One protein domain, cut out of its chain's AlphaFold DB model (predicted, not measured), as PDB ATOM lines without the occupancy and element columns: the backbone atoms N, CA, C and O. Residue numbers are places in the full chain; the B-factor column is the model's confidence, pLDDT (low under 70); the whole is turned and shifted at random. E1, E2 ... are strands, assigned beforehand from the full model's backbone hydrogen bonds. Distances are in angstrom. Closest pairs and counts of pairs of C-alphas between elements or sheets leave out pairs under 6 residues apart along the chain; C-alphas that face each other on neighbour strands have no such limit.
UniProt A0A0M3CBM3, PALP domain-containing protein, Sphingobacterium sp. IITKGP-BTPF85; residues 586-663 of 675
ATOM      1  N   TRP A 586     -26.642  32.937 -21.105       93.12
ATOM      2  CA  TRP A 586     -27.111  34.302 -21.300       93.12
ATOM      3  C   TRP A 586     -28.189  34.359 -22.373       93.12
ATOM      4  O   TRP A 586     -27.960  33.962 -23.515       93.12
ATOM      5  N   LEU A 587     -29.338  34.927 -22.024       90.06
ATOM      6  CA  LEU A 587     -30.361  35.310 -22.982       90.06
ATOM      7  C   LEU A 587     -30.398  36.830 -23.087       90.06
ATOM      8  O   LEU A 587     -30.923  37.529 -22.219       90.06
ATOM      9  N   GLY A 588     -29.814  37.325 -24.175       84.38
ATOM     10  CA  GLY A 588     -29.703  38.749 -24.448       84.38
ATOM     11  C   GLY A 588     -31.011  39.408 -24.884       84.38
ATOM     12  O   GLY A 588     -32.038  38.767 -25.108       84.38
ATOM     13  N   GLY A 589     -30.952  40.722 -25.046       81.00
ATOM     14  CA  GLY A 589     -32.037  41.545 -25.572       81.00
ATOM     15  C   GLY A 589     -31.574  42.982 -25.774       81.00
ATOM     16  O   GLY A 589     -30.575  43.412 -25.205       81.00
ATOM     17  N   ILE A 590     -32.280  43.750 -26.606       76.25
ATOM     18  CA  ILE A 590     -31.920  45.162 -26.832       76.25
ATOM     19  C   ILE A 590     -32.232  45.999 -25.585       76.25
ATOM     20  O   ILE A 590     -31.475  46.908 -25.263       76.25
ATOM     21  N   GLY A 591     -33.339  45.701 -24.896       73.75
ATOM     22  CA  GLY A 591     -33.744  46.414 -23.682       73.75
ATOM     23  C   GLY A 591     -33.113  45.856 -22.407       73.75
ATOM     24  O   GLY A 591     -32.663  46.620 -21.564       73.75
ATOM     25  N   GLU A 592     -33.073  44.531 -22.277       83.44
ATOM     26  CA  GLU A 592     -32.530  43.823 -21.114       83.44
ATOM     27  C   GLU A 592     -32.116  42.412 -21.537       83.44
ATOM     28  O   GLU A 592     -32.761  41.820 -22.408       83.44
ATOM     29  N   GLY A 593     -31.071  41.881 -20.911       88.25
ATOM     30  CA  GLY A 593     -30.694  40.473 -20.983       88.25
ATOM     31  C   GLY A 593     -30.562  39.895 -19.578       88.25
ATOM     32  O   GLY A 593     -30.374  40.639 -18.613       88.25
ATOM     33  N   MET A 594     -30.681  38.576 -19.466       92.19
ATOM     34  CA  MET A 594     -30.615  37.863 -18.191       92.19
ATOM     35  C   MET A 594     -29.799  36.582 -18.322       92.19
ATOM     36  O   MET A 594     -29.813  35.916 -19.362       92.19
ATOM     37  N   TRP A 595     -29.111  36.225 -17.243       94.19
ATOM     38  CA  TRP A 595     -28.502  34.909 -17.098       94.19
ATOM     39  C   TRP A 595     -29.534  33.926 -16.571       94.19
ATOM     40  O   TRP A 595     -30.296  34.262 -15.670       94.19
ATOM     41  N   PHE A 596     -29.518  32.705 -17.085       94.94
ATOM     42  CA  PHE A 596     -30.344  31.603 -16.622       94.94
ATOM     43  C   PHE A 596     -29.458  30.435 -16.227       94.94
ATOM     44  O   PHE A 596     -28.531  30.072 -16.947       94.94
ATOM     45  N   HIS A 597     -29.761  29.837 -15.087       95.25
ATOM     46  CA  HIS A 597     -29.074  28.660 -14.587       95.25
ATOM     47  C   HIS A 597     -30.106  27.618 -14.187       95.25
ATOM     48  O   HIS A 597     -31.057  27.928 -13.468       95.25
ATOM     49  N   LEU A 598     -29.916  26.395 -14.673       94.62
ATOM     50  CA  LEU A 598     -30.681  25.235 -14.247       94.62
ATOM     51  C   LEU A 598     -29.791  24.401 -13.324       94.62
ATOM     52  O   LEU A 598     -28.721  23.974 -13.742       94.62
ATOM     53  N   ALA A 599     -30.251  24.149 -12.105       91.94
ATOM     54  CA  ALA A 599     -29.601  23.248 -11.159       91.94
ATOM     55  C   ALA A 599     -30.526  22.075 -10.814       91.94
ATOM     56  O   ALA A 599     -31.750  22.224 -10.833       91.94
ATOM     57  N   GLU A 600     -29.964  20.918 -10.464       86.69
ATOM     58  CA  GLU A 600     -30.759  19.826  -9.897       86.69
ATOM     59  C   GLU A 600     -31.339  20.215  -8.538       86.69
ATOM     60  O   GLU A 600     -30.753  20.964  -7.751       86.69
ATOM     61  N   SER A 601     -32.525  19.688  -8.265       79.62
ATOM     62  CA  SER A 601     -33.110  19.696  -6.937       79.62
ATOM     63  C   SER A 601     -32.600  18.501  -6.134       79.62
ATOM     64  O   SER A 601     -32.663  17.372  -6.604       79.62
ATOM     65  N   ASN A 602     -32.250  18.707  -4.863       73.56
ATOM     66  CA  ASN A 602     -31.976  17.604  -3.927       73.56
ATOM     67  C   ASN A 602     -33.249  16.841  -3.485       73.56
ATOM     68  O   ASN A 602     -33.195  16.065  -2.532       73.56
ATOM     69  N   ILE A 603     -34.411  17.121  -4.088       70.75
ATOM     70  CA  ILE A 603     -35.711  16.588  -3.657       70.75
ATOM     71  C   ILE A 603     -36.113  15.350  -4.471       70.75
ATOM     72  O   ILE A 603     -36.457  14.334  -3.875       70.75
ATOM     73  N   GLU A 604     -36.066  15.416  -5.806       71.56
ATOM     74  CA  GLU A 604     -36.435  14.323  -6.722       71.56
ATOM     75  C   GLU A 604     -35.673  14.470  -8.053       71.56
ATOM     76  O   GLU A 604     -35.444  15.592  -8.499       71.56
ATOM     77  N   GLU A 605     -35.373  13.357  -8.734       72.38
ATOM     78  CA  GLU A 605     -34.592  13.317  -9.992       72.38
ATOM     79  C   GLU A 605     -35.214  14.105 -11.163       72.38
ATOM     80  O   GLU A 605     -34.535  14.445 -12.125       72.38
ATOM     81  N   THR A 606     -36.511  14.416 -11.100       81.25
ATOM     82  CA  THR A 606     -37.237  15.168 -12.145       81.25
ATOM     83  C   THR A 606     -37.438  16.645 -11.803       81.25
ATOM     84  O   THR A 606     -38.115  17.373 -12.541       81.25
ATOM     85  N   HIS A 607     -36.902  17.086 -10.664       89.00
ATOM     86  CA  HIS A 607     -37.063  18.435 -10.146       89.00
ATOM     87  C   HIS A 607     -35.782  19.243 -10.321       89.00
ATOM     88  O   HIS A 607     -34.674  18.774 -10.075       89.00
ATOM     89  N   TYR A 608     -35.955  20.508 -10.683       91.69
ATOM     90  CA  TYR A 608     -34.857  21.414 -10.975       91.69
ATOM     91  C   TYR A 608     -35.152  22.803 -10.430       91.69
ATOM     92  O   TYR A 608     -36.307  23.218 -10.314       91.69
ATOM     93  N   ILE A 609     -34.104  23.549 -10.130       92.94
ATOM     94  CA  ILE A 609     -34.179  24.949  -9.744       92.94
ATOM     95  C   ILE A 609     -33.774  25.769 -10.963       92.94
ATOM     96  O   ILE A 609     -32.638  25.684 -11.422       92.94
ATOM     97  N   MET A 610     -34.710  26.560 -11.483       94.12
ATOM     98  CA  MET A 610     -34.431  27.559 -12.506       94.12
ATOM     99  C   MET A 610     -34.186  28.902 -11.823       94.12
ATOM    100  O   MET A 610     -35.100  29.477 -11.223       94.12
ATOM    101  N   SER A 611     -32.961  29.400 -11.932       94.19
ATOM    102  CA  SER A 611     -32.540  30.700 -11.416       94.19
ATOM    103  C   SER A 611     -32.311  31.664 -12.571       94.19
ATOM    104  O   SER A 611     -31.641  31.322 -13.544       94.19
ATOM    105  N   SER A 612     -32.838  32.880 -12.464       92.94
ATOM    106  CA  SER A 612     -32.559  33.970 -13.397       92.94
ATOM    107  C   SER A 612     -31.856  35.116 -12.682       92.94
ATOM    108  O   SER A 612     -32.306  35.538 -11.613       92.94
ATOM    109  N   TYR A 613     -30.806  35.651 -13.294       93.31
ATOM    110  CA  TYR A 613     -29.985  36.723 -12.745       93.31
ATOM    111  C   TYR A 613     -29.924  37.911 -13.703       93.31
ATOM    112  O   TYR A 613     -29.986  37.753 -14.926       93.31
ATOM    113  N   SER A 614     -29.752  39.103 -13.145       89.94
ATOM    114  CA  SER A 614     -29.486  40.322 -13.904       89.94
ATOM    115  C   SER A 614     -28.127  40.241 -14.606       89.94
ATOM    116  O   SER A 614     -27.302  39.374 -14.312       89.94
ATOM    117  N   HIS A 615     -27.833  41.202 -15.485       87.44
ATOM    118  CA  HIS A 615     -26.515  41.301 -16.119       87.44
ATOM    119  C   HIS A 615     -25.353  41.417 -15.108       87.44
ATOM    120  O   HIS A 615     -24.221  41.093 -15.454       87.44
ATOM    121  N   SER A 616     -25.610  41.917 -13.890       88.44
ATOM    122  CA  SER A 616     -24.621  42.116 -12.821       88.44
ATOM    123  C   SER A 616     -24.562  40.952 -11.831       88.44
ATOM    124  O   SER A 616     -23.725  40.969 -10.935       88.44
ATOM    125  N   GLY A 617     -25.408  39.931 -12.008       88.88
ATOM    126  CA  GLY A 617     -25.439  38.734 -11.166       88.88
ATOM    127  C   GLY A 617     -26.359  38.823  -9.959       88.88
ATOM    128  O   GLY A 617     -26.330  37.936  -9.111       88.88
ATOM    129  N   GLU A 618     -27.206  39.842  -9.872       90.81
ATOM    130  CA  GLU A 618     -28.273  39.886  -8.873       90.81
ATOM    131  C   GLU A 618     -29.340  38.830  -9.193       90.81
ATOM    132  O   GLU A 618     -29.759  38.710 -10.344       90.81
ATOM    133  N   ILE A 619     -29.793  38.068  -8.194       92.12
ATOM    134  CA  ILE A 619     -30.867  37.081  -8.373       92.12
ATOM    135  C   ILE A 619     -32.186  37.824  -8.607       92.12
ATOM    136  O   ILE A 619     -32.686  38.502  -7.716       92.12
ATOM    137  N   ILE A 620     -32.772  37.648  -9.789       91.00
ATOM    138  CA  ILE A 620     -34.082  38.211 -10.144       91.00
ATOM    139  C   ILE A 620     -35.206  37.266  -9.736       91.00
ATOM    140  O   ILE A 620     -36.251  37.693  -9.250       91.00
ATOM    141  N   ASN A 621     -35.011  35.969  -9.955       90.75
ATOM    142  CA  ASN A 621     -36.021  34.962  -9.675       90.75
ATOM    143  C   ASN A 621     -35.357  33.607  -9.459       90.75
ATOM    144  O   ASN A 621     -34.357  33.288 -10.099       90.75
ATOM    145  N   GLN A 622     -35.953  32.797  -8.594       91.25
ATOM    146  CA  GLN A 622     -35.554  31.415  -8.383       91.25
ATOM    147  C   GLN A 622     -36.816  30.589  -8.191       91.25
ATOM    148  O   GLN A 622     -37.599  30.820  -7.267       91.25
ATOM    149  N   VAL A 623     -37.050  29.652  -9.102       91.44
ATOM    150  CA  VAL A 623     -38.284  28.873  -9.136       91.44
ATOM    151  C   VAL A 623     -37.990  27.390  -9.228       91.44
ATOM    152  O   VAL A 623     -37.107  26.950  -9.960       91.44
ATOM    153  N   TRP A 624     -38.778  26.612  -8.498       91.31
ATOM    154  CA  TRP A 624     -38.796  25.167  -8.641       91.31
ATOM    155  C   TRP A 624     -39.519  24.818  -9.927       91.31
ATOM    156  O   TRP A 624     -40.570  25.383 -10.245       91.31
ATOM    157  N   THR A 625     -38.950  23.887 -10.669       91.50
ATOM    158  CA  THR A 625     -39.487  23.394 -11.927       91.50
ATOM    159  C   THR A 625     -39.461  21.875 -11.932       91.50
ATOM    160  O   THR A 625     -38.653  21.257 -11.244       91.50
ATOM    161  N   SER A 626     -40.361  21.274 -12.699       89.62
ATOM    162  CA  SER A 626     -40.357  19.838 -12.963       89.62
ATOM    163  C   SER A 626     -40.284  19.586 -14.460       89.62
ATOM    164  O   SER A 626     -40.940  20.280 -15.248       89.62
ATOM    165  N   CYS A 627     -39.499  18.583 -14.833       87.00
ATOM    166  CA  CYS A 627     -39.446  18.026 -16.175       87.00
ATOM    167  C   CYS A 627     -39.632  16.503 -16.053       87.00
ATOM    168  O   CYS A 627     -38.667  15.781 -15.823       87.00
ATOM    169  N   PRO A 628     -40.868  15.980 -16.169       69.56
ATOM    170  CA  PRO A 628     -41.145  14.551 -15.978       69.56
ATOM    171  C   PRO A 628     -40.624  13.661 -17.122       69.56
ATOM    172  O   PRO A 628     -40.842  12.451 -17.131       69.56
ATOM    173  N   GLN A 629     -39.971  14.244 -18.127       66.12
ATOM    174  CA  GLN A 629     -39.456  13.538 -19.292       66.12
ATOM    175  C   GLN A 629     -38.150  12.826 -18.903       66.12
ATOM    176  O   GLN A 629     -37.105  13.462 -18.845       66.12
ATOM    177  N   GLN A 630     -38.199  11.501 -18.701       60.47
ATOM    178  CA  GLN A 630     -37.087  10.628 -18.252       60.47
ATOM    179  C   GLN A 630     -35.798  10.657 -19.110       60.47
ATOM    180  O   GLN A 630     -34.867   9.905 -18.846       60.47
ATOM    181  N   LYS A 631     -35.739  11.476 -20.165       75.81
ATOM    182  CA  LYS A 631     -34.600  11.582 -21.087       75.81
ATOM    183  C   LYS A 631     -33.800  12.877 -20.947       75.81
ATOM    184  O   LYS A 631     -32.805  13.003 -21.646       75.81
ATOM    185  N   PHE A 632     -34.243  13.838 -20.133       88.19
ATOM    186  CA  PHE A 632     -33.444  15.038 -19.900       88.19
ATOM    187  C   PHE A 632     -32.314  14.713 -18.927       88.19
ATOM    188  O   PHE A 632     -32.575  14.302 -17.798       88.19
ATOM    189  N   ILE A 633     -31.073  14.904 -19.359       88.50
ATOM    190  CA  ILE A 633     -29.886  14.631 -18.548       88.50
ATOM    191  C   ILE A 633     -29.157  15.957 -18.345       88.50
ATOM    192  O   ILE A 633     -28.577  16.490 -19.285       88.50
ATOM    193  N   ILE A 634     -29.183  16.519 -17.133       89.25
ATOM    194  CA  ILE A 634     -28.637  17.869 -16.881       89.25
ATOM    195  C   ILE A 634     -27.128  17.972 -17.149       89.25
ATOM    196  O   ILE A 634     -26.623  19.047 -17.456       89.25
ATOM    197  N   THR A 635     -26.406  16.858 -17.014       88.50
ATOM    198  CA  THR A 635     -24.955  16.791 -17.215       88.50
ATOM    199  C   THR A 635     -24.566  16.781 -18.694       88.50
ATOM    200  O   THR A 635     -23.405  17.023 -19.020       88.50
ATOM    201  N   GLU A 636     -25.518  16.530 -19.596       91.50
ATOM    202  CA  GLU A 636     -25.316  16.614 -21.039       91.50
ATOM    203  C   GLU A 636     -25.582  18.039 -21.557       91.50
ATOM    204  O   GLU A 636     -26.407  18.758 -20.992       91.50
ATOM    205  N   PRO A 637     -24.948  18.471 -22.663       92.81
ATOM    206  CA  PRO A 637     -25.160  19.807 -23.214       92.81
ATOM    207  C   PRO A 637     -26.635  20.103 -23.536       92.81
ATOM    208  O   PRO A 637     -27.307  19.332 -24.224       92.81
ATOM    209  N   PHE A 638     -27.124  21.263 -23.093       94.62
ATOM    210  CA  PHE A 638     -28.463  21.771 -23.402       94.62
ATOM    211  C   PHE A 638     -28.444  23.287 -23.630       94.62
ATOM    212  O   PHE A 638     -27.526  23.983 -23.202       94.62
ATOM    213  N   GLU A 639     -29.486  23.812 -24.269       94.31
ATOM    214  CA  GLU A 639     -29.699  25.244 -24.498       94.31
ATOM    215  C   GLU A 639     -31.020  25.694 -23.860       94.31
ATOM    216  O   GLU A 639     -32.064  25.075 -24.071       94.31
ATOM    217  N   ILE A 640     -31.007  26.782 -23.093       93.56
ATOM    218  CA  ILE A 640     -32.218  27.429 -22.578       93.56
ATOM    219  C   ILE A 640     -32.764  28.338 -23.676       93.56
ATOM    220  O   ILE A 640     -32.116  29.296 -24.083       93.56
ATOM    221  N   LEU A 641     -33.978  28.070 -24.152       90.44
ATOM    222  CA  LEU A 641     -34.586  28.847 -25.224       90.44
ATOM    223  C   LEU A 641     -35.343  30.055 -24.672       90.44
ATOM    224  O   LEU A 641     -36.028  29.977 -23.655       90.44
ATOM    225  N   ALA A 642     -35.367  31.147 -25.438       85.81
ATOM    226  CA  ALA A 642     -36.193  32.318 -25.131       85.81
ATOM    227  C   ALA A 642     -37.715  32.032 -25.149       85.81
ATOM    228  O   ALA A 642     -38.511  32.902 -24.803       85.81
ATOM    229  N   GLN A 643     -38.169  30.838 -25.531       85.00
ATOM    230  CA  GLN A 643     -39.579  30.452 -25.450       85.00
ATOM    231  C   GLN A 643     -39.957  30.100 -23.998       85.00
ATOM    232  O   GLN A 643     -39.944  28.938 -23.595       85.00
ATOM    233  N   MET A 644     -40.262  31.126 -23.203       85.75
ATOM    234  CA  MET A 644     -40.623  31.014 -21.786       85.75
ATOM    235  C   MET A 644     -41.566  32.150 -21.370       85.75
ATOM    236  O   MET A 644     -41.425  33.270 -21.867       85.75
ATOM    237  N   ASP A 645     -42.481  31.880 -20.438       80.25
ATOM    238  CA  ASP A 645     -43.447  32.845 -19.877       80.25
ATOM    239  C   ASP A 645     -43.333  32.989 -18.340       80.25
ATOM    240  O   ASP A 645     -44.106  33.714 -17.711       80.25
ATOM    241  N   GLY A 646     -42.370  32.282 -17.732       80.00
ATOM    242  CA  GLY A 646     -42.141  32.213 -16.285       80.00
ATOM    243  C   GLY A 646     -43.028  31.206 -15.534       80.00
ATOM    244  O   GLY A 646     -42.762  30.893 -14.370       80.00
ATOM    245  N   LYS A 647     -44.045  30.639 -16.196       84.19
ATOM    246  CA  LYS A 647     -44.749  29.417 -15.763       84.19
ATOM    247  C   LYS A 647     -44.123  28.176 -16.396       84.19
ATOM    248  O   LYS A 647     -44.109  27.116 -15.773       84.19
ATOM    249  N   TYR A 648     -43.586  28.328 -17.598       87.69
ATOM    250  CA  TYR A 648     -42.902  27.308 -18.366       87.69
ATOM    251  C   TYR A 648     -41.566  27.834 -18.896       87.69
ATOM    252  O   TYR A 648     -41.465  28.982 -19.339       87.69
ATOM    253  N   PHE A 649     -40.556  26.967 -18.888       89.88
ATOM    254  CA  PHE A 649     -39.243  27.200 -19.484       89.88
ATOM    255  C   PHE A 649     -38.979  26.114 -20.522       89.88
ATOM    256  O   PHE A 649     -39.191  24.933 -20.248       89.88
ATOM    257  N   THR A 650     -38.543  26.500 -21.720       90.44
ATOM    258  CA  THR A 650     -38.240  25.541 -22.789       90.44
ATOM    259  C   THR A 650     -36.737  25.371 -22.913       90.44
ATOM    260  O   THR A 650     -36.027  26.350 -23.130       90.44
ATOM    261  N   LEU A 651     -36.260  24.136 -22.805       93.44
ATOM    262  CA  LEU A 651     -34.861  23.771 -23.010       93.44
ATOM    263  C   LEU A 651     -34.731  22.870 -24.242       93.44
ATOM    264  O   LEU A 651     -35.658  22.137 -24.582       93.44
ATOM    265  N   LEU A 652     -33.593  22.926 -24.922       92.62
ATOM    266  CA  LEU A 652     -33.264  22.105 -26.081       92.62
ATOM    267  C   LEU A 652     -32.073  21.207 -25.740       92.62
ATOM    268  O   LEU A 652     -31.007  21.705 -25.399       92.62
ATOM    269  N   GLN A 653     -32.241  19.895 -25.870       93.81
ATOM    270  CA  GLN A 653     -31.165  18.912 -25.730       93.81
ATOM    271  C   GLN A 653     -31.331  17.867 -26.834       93.81
ATOM    272  O   GLN A 653     -32.434  17.370 -27.057       93.81
ATOM    273  N   HIS A 654     -30.266  17.582 -27.587       91.25
ATOM    274  CA  HIS A 654     -30.293  16.622 -28.703       91.25
ATOM    275  C   HIS A 654     -31.447  16.844 -29.705       91.25
ATOM    276  O   HIS A 654     -32.162  15.912 -30.070       91.25
ATOM    277  N   ASN A 655     -31.673  18.099 -30.123       88.31
ATOM    278  CA  ASN A 655     -32.795  18.524 -30.983       88.31
ATOM    279  C   ASN A 655     -34.203  18.230 -30.426       88.31
ATOM    280  O   ASN A 655     -35.200  18.412 -31.125       88.31
ATOM    281  N   THR A 656     -34.303  17.822 -29.163       88.44
ATOM    282  CA  THR A 656     -35.561  17.575 -28.462       88.44
ATOM    283  C   THR A 656     -35.856  18.746 -27.537       88.44
ATOM    284  O   THR A 656     -34.988  19.198 -26.789       88.44
ATOM    285  N   ARG A 657     -37.085  19.268 -27.603       90.12
ATOM    286  CA  ARG A 657     -37.546  20.342 -26.719       90.12
ATOM    287  C   ARG A 657     -38.135  19.752 -25.444       90.12
ATOM    288  O   ARG A 657     -39.070  18.957 -25.509       90.12
ATOM    289  N   PHE A 658     -37.628  20.206 -24.311       91.25
ATOM    290  CA  PHE A 658     -38.068  19.837 -22.976       91.25
ATOM    291  C   PHE A 658     -38.793  21.015 -22.336       91.25
ATOM    292  O   PHE A 658     -38.334  22.156 -22.421       91.25
ATOM    293  N   LEU A 659     -39.942  20.742 -21.720       89.69
ATOM    294  CA  LEU A 659     -40.784  21.767 -21.109       89.69
ATOM    295  C   LEU A 659     -40.729  21.641 -19.589       89.69
ATOM    296  O   LEU A 659     -41.288  20.713 -19.009       89.69
ATOM    297  N   PHE A 660     -40.096  22.616 -18.953       92.00
ATOM    298  CA  PHE A 660     -39.945  22.700 -17.509       92.00
ATOM    299  C   PHE A 660     -41.086  23.536 -16.950       92.00
ATOM    300  O   PHE A 660     -41.183  24.734 -17.216       92.00
ATOM    301  N   LYS A 661     -41.973  22.906 -16.180       90.38
ATOM    302  CA  LYS A 661     -43.127  23.579 -15.579       90.38
ATOM    303  C   LYS A 661     -42.777  24.059 -14.178       90.38
ATOM    304  O   LYS A 661     -42.335  23.256 -13.360       90.38
ATOM    305  N   LYS A 662     -43.038  25.333 -13.879       89.19
ATOM    306  CA  LYS A 662     -42.944  25.889 -12.525       89.19
ATOM    307  C   LYS A 662     -43.884  25.143 -11.574       89.19
ATOM    308  O   LYS A 662     -45.059  24.942 -11.879       89.19
ATOM    309  N   ILE A 663     -43.364  24.772 -10.414       87.69
ATOM    310  CA  ILE A 663     -44.071  24.072  -9.339       87.69
ATOM    311  C   ILE A 663     -43.908  24.843  -8.025       87.69
ATOM    312  O   ILE A 663     -43.022  25.690  -7.885       87.69
TER     313      ILE A 663
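Overview. This is residues 586 to 663 of the 675 residues of the protein "PALP domain-containing protein" of Sphingobacterium sp. IITKGP-BTPF85 (UniProt A0A0M3CBM3). This is a small, nearly closed barrel made from one six-stranded sheet that curls back on itself, so that E1 and E2 face E6, E5 and E4, with E3 as the hinge between these two leaves. Its open edges are E1 and E4, and a long link, residues 627 to 638, loops from E3 round to E4. The printed part has 78 residues, with no named helix and six named strands, E1 to E6 along the chain; across the sheet the order is E1, E2, E3, E6, E5, E4, all antiparallel. The class is all strand, and the whole is compact, with a radius of gyration of the C-alphas of 12.3 A and spans of 36 by 27 by 21 A.

Along the chain. Start at Trp 586; residues 586 to 587 pair, antiparallel, with residues 594 to 595 of the strand E1. Find C-alpha 594 at (-30.615, 37.863, -18.191), where E1, residues 594 to 600, begins its 19.9 A. E2 is residues 607 to 613, 19.8 A, and E3 is residues 619 to 626, 20.2 A. Past the long link, find C-alpha 639 at (-29.699, 25.244, -24.498), where E4, residues 639 to 644, begins. E5 follows at residues 648 to 653, and E6, residues 656 to 663, runs 21.9 A to C-alpha 663 at (-44.071, 24.072, -9.339).

Arrangement. Look first at E1, E2 and E3, a meander, each strand the antiparallel neighbour of the one before; N 597 and O 611 of the hairpin E1 and E2 are 2.8 A apart, and N 610 and O 623 of the hairpin E2 and E3 are 2.9 A apart, both within hydrogen-bond range. E3 and E6 are antiparallel neighbours, and the pairing of E6 is staggered: E6 pairs with E3 over its residues 661 to 663, with N 626 and O 661 2.9 A apart, and with E5 over its residues 656 to 661, with N 651 and O 658 2.9 A apart. In the hairpin E4 and E5, N 641 and O 650 are 2.9 A apart. E4, E5 and E6 are a second meander, and E3 to E6 form a Greek key, in which E3 is the antiparallel neighbour of E6. Across the folded sheet, one sheet bent back into two leaves, the closest C-alphas of the edge strands E1 and E4 are those of Phe 596 and Ile 640, 7.5 A apart; E1 and E5 are apart.

Size, cuts and confidence. The two C-alphas farthest apart are those of Ile 590 and Glu 604, 37.1 A. The printed part has no cut, and the sheet is strongly twisted. The link E3 to E4 is long, with 12 residues, and E1 to E2 is short; the other links are tight. The mean pLDDT of the printed part is 87.3, and residues 628 to 630 are under 70.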